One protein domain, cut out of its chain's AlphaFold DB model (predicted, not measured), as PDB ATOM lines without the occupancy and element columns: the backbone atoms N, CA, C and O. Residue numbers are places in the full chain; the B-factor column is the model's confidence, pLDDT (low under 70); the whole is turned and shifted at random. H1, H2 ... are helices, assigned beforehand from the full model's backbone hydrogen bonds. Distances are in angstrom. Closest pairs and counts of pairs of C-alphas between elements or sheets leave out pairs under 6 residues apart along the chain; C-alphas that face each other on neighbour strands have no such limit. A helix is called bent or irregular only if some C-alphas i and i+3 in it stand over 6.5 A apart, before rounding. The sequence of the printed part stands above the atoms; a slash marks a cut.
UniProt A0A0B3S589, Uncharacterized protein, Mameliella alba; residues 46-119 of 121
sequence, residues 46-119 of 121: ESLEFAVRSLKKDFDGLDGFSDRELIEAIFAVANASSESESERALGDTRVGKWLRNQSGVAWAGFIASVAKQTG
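This is residues 46 to 119 of the 121 residues of an uncharacterized protein of Mameliella alba (UniProt A0A0B3S589). Five short helices pack into a compact ball with their lines mostly crossed: two pairs of helices running opposite ways, H1 with H5 and H2 with H3, are laid crosswise, H2 crossing both H1 and H5 nearly at right angles. H4 packs on H2 and H5 and makes a hairpin with H5, while H2 and H5 lie nearest the middle and H1 and H3 farthest from it. The printed part has 74 residues with five named helices, H1 to H5 in order along the chain, and no named strand; the class is all helix. The whole is compact, with a radius of gyration of the C-alphas of 10.8 A, and rounded, with spans of 28 by 25 by 18 A.

The printed part begins with H1, residues 46 to 58, which runs 18.2 A from C-alpha 46 at (231.222, 211.652, 247.365) to C-alpha 58. Eight residues later comes H2, residues 67 to 78, 16.2 A long, with C-alpha 67 at (228.517, 218.801, 237.565). H3 holds residues 83 to 92 and is 14.7 A long. H4, residues 94 to 102, measures 12.9 A. H5, residues 104 to 118, is the longest helix; its 15 residues span 22.0 A and end with C-alpha 118 at (234.184, 223.562, 251.955). No helix is bent.

H2 and H5 are the hubs, touching four other helices each. They touch each other with residues 74 to 78 of H2 alone; their closest C-alphas, those of Ile 74 and Val 114, are 6.1 A apart, and their lines are about perpendicular at 86 degrees. H1 touches H5 at a shallow tilt of 28 degrees, opposite ways, with the C-alphas of Ala 51 and Gln 117 closest at 6.4 A. H1 touches H2 about perpendicular, at 90 degrees, through residues 48 to 52 of H1 and 67 to 71 of H2 alone; the closest C-alphas are those of Val 52 and Leu 70, 6.3 A apart. H2 and H3 form a helical hairpin at a shallow tilt of 31 degrees, opposite ways, and the C-alphas of Val 77 and Ser 86 come within 4.3 A. H2 touches H4 with residues 69 to 73 alone, about perpendicular at 81 degrees; the closest C-alphas, of Ala 73 and Val 95, are 6.5 A apart. H4 and H5 form the other helical hairpin, at a steep tilt of 44 degrees, opposite ways, with residues 106 to 107 alone on the side of H5; the C-alphas of Leu 99 and Trp 107 are closest at 5.4 A. H3 and H5 only just touch, with 3 pairs of C-alphas within 8 A and residue 111 alone of H5; Ser 86 and Ile 111 have the closest C-alphas, 7.1 A apart. H3 and H4 touch only at the corner by their link, and only just, with 3 pairs of C-alphas within 8 A; the closest are those of Leu 90 and Gly 96, at 5.0 A. H1 is apart from H3 and from H4. Each O i to N i+4 pair is within hydrogen-bond range in H1, H2 and H3, against 4 of 5 in H4 and 10 of 11 in H5.

The two C-alphas farthest apart, those of Glu 46 and Gly 104, are 30.3 A from each other. The printed part has no cut and no long link: H1 to H2 is short, and the other three links are tight. Mean pLDDT of the printed part is 78.9; residues 46 to 47, 103 to 105 and 117 to 119 are under 70.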
ATOM      1  N   GLU A  46     232.507 211.442 246.698       64.94
ATOM      2  CA  GLU A  46     231.222 211.652 247.365       64.94
ATOM      3  C   GLU A  46     231.088 213.058 247.969       64.94
ATOM      4  O   GLU A  46     229.990 213.614 247.965       64.94
ATOM      5  N   SER A  47     232.184 213.671 248.433       67.88
ATOM      6  CA  SER A  47     232.177 215.037 248.968       67.88
ATOM      7  C   SER A  47     231.998 216.092 247.869       67.88
ATOM      8  O   SER A  47     231.256 217.050 248.080       67.88
ATOM      9  N   LEU A  48     232.585 215.901 246.677       71.50
ATOM     10  CA  LEU A  48     232.303 216.760 245.512       71.50
ATOM     11  C   LEU A  48     230.841 216.620 245.069       71.50
ATOM     12  O   LEU A  48     230.152 217.621 244.879       71.50
ATOM     13  N   GLU A  49     230.339 215.390 244.951       77.25
ATOM     14  CA  GLU A  49     228.946 215.131 244.562       77.25
ATOM     15  C   GLU A  49     227.942 215.626 245.614       77.25
ATOM     16  O   GLU A  49     226.823 216.019 245.277       77.25
ATOM     17  N   PHE A  50     228.300 215.615 246.899       78.31
ATOM     18  CA  PHE A  50     227.511 216.238 247.961       78.31
ATOM     19  C   PHE A  50     227.493 217.766 247.833       78.31
ATOM     20  O   PHE A  50     226.417 218.361 247.936       78.31
ATOM     21  N   ALA A  51     228.639 218.394 247.551       75.31
ATOM     22  CA  ALA A  51     228.728 219.842 247.390       75.31
ATOM     23  C   ALA A  51     227.925 220.335 246.170       75.31
ATOM     24  O   ALA A  51     227.088 221.229 246.281       75.31
ATOM     25  N   VAL A  52     228.071 219.670 245.019       83.00
ATOM     26  CA  VAL A  52     227.292 219.977 243.804       83.00
ATOM     27  C   VAL A  52     225.785 219.833 244.042       83.00
ATOM     28  O   VAL A  52     225.020 220.721 243.667       83.00
ATOM     29  N   ARG A  53     225.340 218.753 244.701       84.31
ATOM     30  CA  ARG A  53     223.917 218.562 245.043       84.31
ATOM     31  C   ARG A  53     223.400 219.619 246.018       84.31
ATOM     32  O   ARG A  53     222.262 220.057 245.882       84.31
ATOM     33  N   SER A  54     224.222 220.033 246.977       83.75
ATOM     34  CA  SER A  54     223.863 221.069 247.949       83.75
ATOM     35  C   SER A  54     223.752 222.441 247.276       83.75
ATOM     36  O   SER A  54     222.757 223.127 247.477       83.75
ATOM     37  N   LEU A  55     224.679 222.796 246.379       83.94
ATOM     38  CA  LEU A  55     224.573 224.012 245.564       83.94
ATOM     39  C   LEU A  55     223.337 224.018 244.658       83.94
ATOM     40  O   LEU A  55     222.634 225.020 244.621       83.94
ATOM     41  N   LYS A  56     223.033 222.911 243.963       85.69
ATOM     42  CA  LYS A  56     221.814 222.804 243.133       85.69
ATOM     43  C   LYS A  56     220.525 222.985 243.942       85.69
ATOM     44  O   LYS A  56     219.538 223.465 243.404       85.69
ATOM     45  N   LYS A  57     220.536 222.634 245.231       84.50
ATOM     46  CA  LYS A  57     219.417 222.867 246.155       84.50
ATOM     47  C   LYS A  57     219.340 224.318 246.652       84.50
ATOM     48  O   LYS A  57     218.242 224.802 246.908       84.50
ATOM     49  N   ASP A  58     220.480 224.983 246.820       81.25
ATOM     50  CA  ASP A  58     220.552 226.375 247.280       81.25
ATOM     51  C   ASP A  58     220.293 227.392 246.142       81.25
ATOM     52  O   ASP A  58     219.934 228.536 246.425       81.25
ATOM     53  N   PHE A  59     220.462 226.996 244.870       81.81
ATOM     54  CA  PHE A  59     220.355 227.872 243.692       81.81
ATOM     55  C   PHE A  59     219.539 227.252 242.549       81.81
ATOM     56  O   PHE A  59     220.056 226.474 241.739       81.81
ATOM     57  N   ASP A  60     218.291 227.704 242.421       80.94
ATOM     58  CA  ASP A  60     217.445 227.413 241.263       80.94
ATOM     59  C   ASP A  60     218.139 227.828 239.951       80.94
ATOM     60  O   ASP A  60     218.686 228.926 239.822       80.94
ATOM     61  N   GLY A  61     218.105 226.945 238.950       82.00
ATOM     62  CA  GLY A  61     218.707 227.175 237.632       82.00
ATOM     63  C   GLY A  61     220.127 226.624 237.446       82.00
ATOM     64  O   GLY A  61     220.603 226.587 236.308       82.00
ATOM     65  N   LEU A  62     220.781 226.104 238.497       86.38
ATOM     66  CA  LEU A  62     222.064 225.398 238.344       86.38
ATOM     67  C   LEU A  62     221.952 224.043 237.613       86.38
ATOM     68  O   LEU A  62     222.966 223.504 237.171       86.38
ATOM     69  N   ASP A  63     220.744 223.513 237.406       84.00
ATOM     70  CA  ASP A  63     220.507 222.298 236.607       84.00
ATOM     71  C   ASP A  63     220.890 222.446 235.123       84.00
ATOM     72  O   ASP A  63     221.122 221.449 234.441       84.00
ATOM     73  N   GLY A  64     221.016 223.680 234.619       85.44
ATOM     74  CA  GLY A  64     221.533 223.966 233.274       85.44
ATOM     75  C   GLY A  64     223.054 223.796 233.118       85.44
ATOM     76  O   GLY A  64     223.579 224.009 232.019       85.44
ATOM     77  N   PHE A  65     223.761 223.442 234.197       87.56
ATOM     78  CA  PHE A  65     225.207 223.232 234.232       87.56
ATOM     79  C   PHE A  65     225.552 221.772 234.512       87.56
ATOM     80  O   PHE A  65     224.916 221.085 235.318       87.56
ATOM     81  N   SER A  66     226.613 221.307 233.859       86.69
ATOM     82  CA  SER A  66     227.212 220.017 234.176       86.69
ATOM     83  C   SER A  66     227.859 220.053 235.562       86.69
ATOM     84  O   SER A  66     228.387 221.078 235.996       86.69
ATOM     85  N   ASP A  67     227.887 218.906 236.243       81.06
ATOM     86  CA  ASP A  67     228.517 218.801 237.565       81.06
ATOM     87  C   ASP A  67     230.004 219.191 237.516       81.06
ATOM     88  O   ASP A  67     230.528 219.751 238.474       81.06
ATOM     89  N   ARG A  68     230.668 218.996 236.366       81.00
ATOM     90  CA  ARG A  68     232.032 219.476 236.113       81.00
ATOM     91  C   ARG A  68     232.146 221.001 236.205       81.00
ATOM     92  O   ARG A  68     233.043 221.483 236.884       81.00
ATOM     93  N   GLU A  69     231.263 221.751 235.548       82.50
ATOM     94  CA  GLU A  69     231.286 223.225 235.578       82.50
ATOM     95  C   GLU A  69     231.020 223.763 236.992       82.50
ATOM     96  O   GLU A  69     231.578 224.785 237.390       82.50
ATOM     97  N   LEU A  70     230.196 223.053 237.767       84.75
ATOM     98  CA  LEU A  70     229.912 223.383 239.164       84.75
ATOM     99  C   LEU A  70     231.095 223.053 240.082       84.75
ATOM    100  O   LEU A  70     231.414 223.848 240.959       84.75
ATOM    101  N   ILE A  71     231.797 221.941 239.843       82.06
ATOM    102  CA  ILE A  71     233.056 221.601 240.522       82.06
ATOM    103  C   ILE A  71     234.145 222.635 240.202       82.06
ATOM    104  O   ILE A  71     234.819 223.110 241.113       82.06
ATOM    105  N   GLU A  72     234.289 223.041 238.938       81.62
ATOM    106  CA  GLU A  72     235.219 224.104 238.526       81.62
ATOM    107  C   GLU A  72     234.889 225.441 239.226       81.62
ATOM    108  O   GLU A  72     235.800 226.121 239.698       81.62
ATOM    109  N   ALA A  73     233.605 225.782 239.394       83.25
ATOM    110  CA  ALA A  73     233.168 226.960 240.151       83.25
ATOM    111  C   ALA A  73     233.406 226.850 241.672       83.25
ATOM    112  O   ALA A  73     233.822 227.833 242.286       83.25
ATOM    113  N   ILE A  74     233.200 225.669 242.274       81.94
ATOM    114  CA  ILE A  74     233.560 225.390 243.677       81.94
ATOM    115  C   ILE A  74     235.059 225.636 243.878       81.94
ATOM    116  O   ILE A  74     235.432 226.436 244.731       81.94
ATOM    117  N   PHE A  75     235.918 225.003 243.069       78.19
ATOM    118  CA  PHE A  75     237.373 225.159 243.173       78.19
ATOM    119  C   PHE A  75     237.831 226.603 242.936       78.19
ATOM    120  O   PHE A  75     238.731 227.068 243.629       78.19
ATOM    121  N   ALA A  76     237.208 227.334 242.007       79.06
ATOM    122  CA  ALA A  76     237.529 228.740 241.766       79.06
ATOM    123  C   ALA A  76     237.287 229.616 243.009       79.06
ATOM    124  O   ALA A  76     238.145 230.417 243.372       79.06
ATOM    125  N   VAL A  77     236.152 229.436 243.694       78.62
ATOM    126  CA  VAL A  77     235.846 230.162 244.939       78.62
ATOM    127  C   VAL A  77     236.758 229.728 246.086       78.62
ATOM    128  O   VAL A  77     237.219 230.577 246.847       78.62
ATOM    129  N   ALA A  78     237.012 228.427 246.209       74.88
ATOM    130  CA  ALA A  78     237.632 227.825 247.384       74.88
ATOM    131  C   ALA A  78     239.176 227.785 247.361       74.88
ATOM    132  O   ALA A  78     239.810 227.664 248.407       74.88
ATOM    133  N   ASN A  79     239.802 227.942 246.193       71.56
ATOM    134  CA  ASN A  79     241.256 228.112 246.094       71.56
ATOM    135  C   ASN A  79     241.704 229.569 246.339       71.56
ATOM    136  O   ASN A  79     242.906 229.827 246.425       71.56
ATOM    137  N   ALA A  80     240.762 230.515 246.414       73.75
ATOM    138  CA  ALA A  80     241.029 231.936 246.605       73.75
ATOM    139  C   ALA A  80     241.328 232.289 248.073       73.75
ATOM    140  O   ALA A  80     240.774 231.705 249.002       73.75
ATOM    141  N   SER A  81     242.188 233.285 248.287       70.19
ATOM    142  CA  SER A  81     242.641 233.732 249.614       70.19
ATOM    143  C   SER A  81     241.763 234.816 250.255       70.19
ATOM    144  O   SER A  81     241.967 235.175 251.414       70.19
ATOM    145  N   SER A  82     240.800 235.363 249.510       71.75
ATOM    146  CA  SER A  82     239.898 236.431 249.955       71.75
ATOM    147  C   SER A  82     238.613 236.451 249.128       71.75
ATOM    148  O   SER A  82     238.609 235.994 247.987       71.75
ATOM    149  N   GLU A  83     237.547 237.050 249.664       77.00
ATOM    150  CA  GLU A  83     236.256 237.199 248.974       77.00
ATOM    151  C   GLU A  83     236.410 237.844 247.585       77.00
ATOM    152  O   GLU A  83     235.972 237.271 246.592       77.00
ATOM    153  N   SER A  84     237.135 238.964 247.467       78.12
ATOM    154  CA  SER A  84     237.379 239.635 246.176       78.12
ATOM    155  C   SER A  84     238.190 238.795 245.177       78.12
ATOM    156  O   SER A  84     238.109 239.010 243.965       78.12
ATOM    157  N   GLU A  85     238.989 237.839 245.654       77.06
ATOM    158  CA  GLU A  85     239.666 236.869 244.793       77.06
ATOM    159  C   GLU A  85     238.715 235.734 244.381       77.06
ATOM    160  O   GLU A  85     238.700 235.378 243.201       77.06
ATOM    161  N   SER A  86     237.849 235.254 245.286       79.06
ATOM    162  CA  SER A  86     236.757 234.326 244.956       79.06
ATOM    163  C   SER A  86     235.827 234.921 243.894       79.06
ATOM    164  O   SER A  86     235.454 234.225 242.953       79.06
ATOM    165  N   GLU A  87     235.498 236.215 243.979       82.94
ATOM    166  CA  GLU A  87     234.722 236.926 242.955       82.94
ATOM    167  C   GLU A  87     235.439 236.965 241.596       82.94
ATOM    168  O   GLU A  87     234.818 236.751 240.549       82.94
ATOM    169  N   ARG A  88     236.749 237.241 241.578       80.69
ATOM    170  CA  ARG A  88     237.523 237.236 240.329       80.69
ATOM    171  C   ARG A  88     237.527 235.837 239.713       80.69
ATOM    172  O   ARG A  88     237.108 235.690 238.568       80.69
ATOM    173  N   ALA A  89     237.936 234.830 240.481       78.50
ATOM    174  CA  ALA A  89     238.075 233.455 240.016       78.50
ATOM    175  C   ALA A  89     236.733 232.852 239.561       78.50
ATOM    176  O   ALA A  89     236.651 232.256 238.485       78.50
ATOM    177  N   LEU A  90     235.652 233.065 240.322       85.31
ATOM    178  CA  LEU A  90     234.304 232.641 239.930       85.31
ATOM    179  C   LEU A  90     233.868 233.308 238.619       85.31
ATOM    180  O   LEU A  90     233.269 232.649 237.769       85.31
ATOM    181  N   GLY A  91     234.185 234.593 238.423       86.00
ATOM    182  CA  GLY A  91     233.785 235.366 237.243       86.00
ATOM    183  C   GLY A  91     234.392 234.931 235.916       86.00
ATOM    184  O   GLY A  91     233.796 235.207 234.872       86.00
ATOM    185  N   ASP A  92     235.504 234.203 235.936       82.25
ATOM    186  CA  ASP A  92     236.073 233.619 234.722       82.25
ATOM    187  C   ASP A  92     235.317 232.351 234.280       82.25
ATOM    188  O   ASP A  92     235.260 232.047 233.080       82.25
ATOM    189  N   THR A  93     234.623 231.674 235.201       84.94
ATOM    190  CA  THR A  93     233.792 230.490 234.911       84.94
ATOM    191  C   THR A  93     232.479 230.838 234.191       84.94
ATOM    192  O   THR A  93     231.958 231.956 234.268       84.94
ATOM    193  N   ARG A  94     231.881 229.850 233.509       86.06
ATOM    194  CA  ARG A  94     230.540 229.982 232.904       86.06
ATOM    195  C   ARG A  94     229.446 230.164 233.968       86.06
ATOM    196  O   ARG A  94     228.516 230.935 233.741       86.06
ATOM    197  N   VAL A  95     229.580 229.496 235.118       88.44
ATOM    198  CA  VAL A  95     228.654 229.591 236.262       88.44
ATOM    199  C   VAL A  95     228.645 231.014 236.820       88.44
ATOM    200  O   VAL A  95     227.582 231.616 236.933       88.44
ATOM    201  N   GLY A  96     229.821 231.604 237.062       88.62
ATOM    202  CA  GLY A  96     229.939 233.004 237.472       88.62
ATOM    203  C   GLY A  96     229.304 233.951 236.457       88.62
ATOM    204  O   GLY A  96     228.415 234.726 236.804       88.62
ATOM    205  N   LYS A  97     229.668 233.847 235.174       88.88
ATOM    206  CA  LYS A  97     229.071 234.674 234.103       88.88
ATOM    207  C   LYS A  97     227.537 234.609 234.073       88.88
ATOM    208  O   LYS A  97     226.905 235.613 233.765       88.88
ATOM    209  N   TRP A  98     226.941 233.472 234.433       89.94
ATOM    210  CA  TRP A  98     225.494 233.336 234.608       89.94
ATOM    211  C   TRP A  98     224.974 233.964 235.910       89.94
ATOM    212  O   TRP A  98     224.015 234.730 235.840       89.94
ATOM    213  N   LEU A  99     225.617 233.736 237.063       86.69
ATOM    214  CA  LEU A  99     225.251 234.356 238.352       86.69
ATOM    215  C   LEU A  99     225.200 235.889 238.253       86.69
ATOM    216  O   LEU A  99     224.265 236.513 238.754       86.69
ATOM    217  N   ARG A 100     226.154 236.490 237.524       83.62
ATOM    218  CA  ARG A 100     226.214 237.937 237.230       83.62
ATOM    219  C   ARG A 100     224.968 238.477 236.519       83.62
ATOM    220  O   ARG A 100     224.669 239.657 236.659       83.62
ATOM    221  N   ASN A 101     224.249 237.621 235.792       83.44
ATOM    222  CA  ASN A 101     223.046 237.971 235.039       83.44
ATOM    223  C   ASN A 101     221.736 237.658 235.792       83.44
ATOM    224  O   ASN A 101     220.678 238.050 235.311       83.44
ATOM    225  N   GLN A 102     221.783 236.957 236.934       74.81
ATOM    226  CA  GLN A 102     220.590 236.621 237.726       74.81
ATOM    227  C   GLN A 102     220.222 237.752 238.695       74.81
ATOM    228  O   GLN A 102     219.135 238.318 238.624       74.81
ATOM    229  N   SER A 103     221.136 238.091 239.608       66.62
ATOM    230  CA  SER A 103     221.090 239.273 240.480       66.62
ATOM    231  C   SER A 103     222.381 239.350 241.302       66.62
ATOM    232  O   SER A 103     223.040 238.333 241.520       66.62
ATOM    233  N   GLY A 104     222.721 240.527 241.842       60.94
ATOM    234  CA  GLY A 104     223.878 240.663 242.744       60.94
ATOM    235  C   GLY A 104     223.792 239.796 244.013       60.94
ATOM    236  O   GLY A 104     224.817 239.426 244.575       60.94
ATOM    237  N   VAL A 105     222.579 239.413 244.432       63.56
ATOM    238  CA  VAL A 105     222.345 238.557 245.610       63.56
ATOM    239  C   VAL A 105     222.717 237.098 245.328       63.56
ATOM    240  O   VAL A 105     223.309 236.444 246.186       63.56
ATOM    241  N   ALA A 106     222.434 236.595 244.120       70.56
ATOM    242  CA  ALA A 106     222.799 235.231 243.724       70.56
ATOM    243  C   ALA A 106     224.324 235.021 243.739       70.56
ATOM    244  O   ALA A 106     224.808 233.961 244.127       70.56
ATOM    245  N   TRP A 107     225.079 236.055 243.366       78.00
ATOM    246  CA  TRP A 107     226.538 236.035 243.335       78.00
ATOM    247  C   TRP A 107     227.169 235.860 244.725       78.00
ATOM    248  O   TRP A 107     227.888 234.888 244.959       78.00
ATOM    249  N   ALA A 108     226.865 236.766 245.660       76.75
ATOM    250  CA  ALA A 108     227.384 236.699 247.027       76.75
ATOM    251  C   ALA A 108     226.876 235.448 247.768       76.75
ATOM    252  O   ALA A 108     227.629 234.793 248.488       76.75
ATOM    253  N   GLY A 109     225.617 235.059 247.527       79.69
ATOM    254  CA  GLY A 109     225.052 233.822 248.061       79.69
ATOM    255  C   GLY A 109     225.828 232.577 247.624       79.69
ATOM    256  O   GLY A 109     226.052 231.688 248.446       79.69
ATOM    257  N   PHE A 110     226.252 232.496 246.358       83.62
ATOM    258  CA  PHE A 110     226.992 231.337 245.850       83.62
ATOM    259  C   PHE A 110     228.340 231.186 246.561       83.62
ATOM    260  O   PHE A 110     228.670 230.098 247.031       83.62
ATOM    261  N   ILE A 111     229.082 232.290 246.711       79.06
ATOM    262  CA  ILE A 111     230.362 232.318 247.436       79.06
ATOM    263  C   ILE A 111     230.158 231.867 248.893       79.06
ATOM    264  O   ILE A 111     230.876 230.985 249.367       79.06
ATOM    265  N   ALA A 112     229.126 232.380 249.571       77.69
ATOM    266  CA  ALA A 112     228.793 231.997 250.945       77.69
ATOM    267  C   ALA A 112     228.357 230.522 251.096       77.69
ATOM    268  O   ALA A 112     228.672 229.889 252.107       77.69
ATOM    269  N   SER A 113     227.660 229.942 250.109       82.00
ATOM    270  CA  SER A 113     227.305 228.514 250.139       82.00
ATOM    271  C   SER A 113     228.531 227.622 249.912       82.00
ATOM    272  O   SER A 113     228.735 226.672 250.671       82.00
ATOM    273  N   VAL A 114     229.414 227.959 248.959       78.06
ATOM    274  CA  VAL A 114     230.677 227.222 248.754       78.06
ATOM    275  C   VAL A 114     231.559 227.278 250.003       78.06
ATOM    276  O   VAL A 114     232.036 226.231 250.444       78.06
ATOM    277  N   ALA A 115     231.729 228.456 250.608       70.44
ATOM    278  CA  ALA A 115     232.452 228.654 251.867       70.44
ATOM    279  C   ALA A 115     231.984 227.676 252.961       70.44
ATOM    280  O   ALA A 115     232.739 226.815 253.424       70.44
ATOM    281  N   LYS A 116     230.680 227.713 253.264       72.62
ATOM    282  CA  LYS A 116     230.019 226.848 254.252       72.62
ATOM    283  C   LYS A 116     230.210 225.350 253.985       72.62
ATOM    284  O   LYS A 116     230.300 224.575 254.933       72.62
ATOM    285  N   GLN A 117     230.223 224.927 252.720       67.19
ATOM    286  CA  GLN A 117     230.342 223.513 252.345       67.19
ATOM    287  C   GLN A 117     231.791 223.010 252.312       67.19
ATOM    288  O   GLN A 117     232.031 221.827 252.544       67.19
ATOM    289  N   THR A 118     232.749 223.892 252.030       63.34
ATOM    290  CA  THR A 118     234.184 223.562 251.955       63.34
ATOM    291  C   THR A 118     234.921 223.762 253.280       63.34
ATOM    292  O   THR A 118     236.054 223.305 253.415       63.34
ATOM    293  N   GLY A 119     234.279 224.394 254.271       56.72
ATOM    294  CA  GLY A 119     234.909 224.744 255.547       56.72
ATOM    295  C   GLY A 119     235.901 225.901 255.411       56.72
ATOM    296  O   GLY A 119     236.880 225.957 256.154       56.72
TER     297      GLY A 119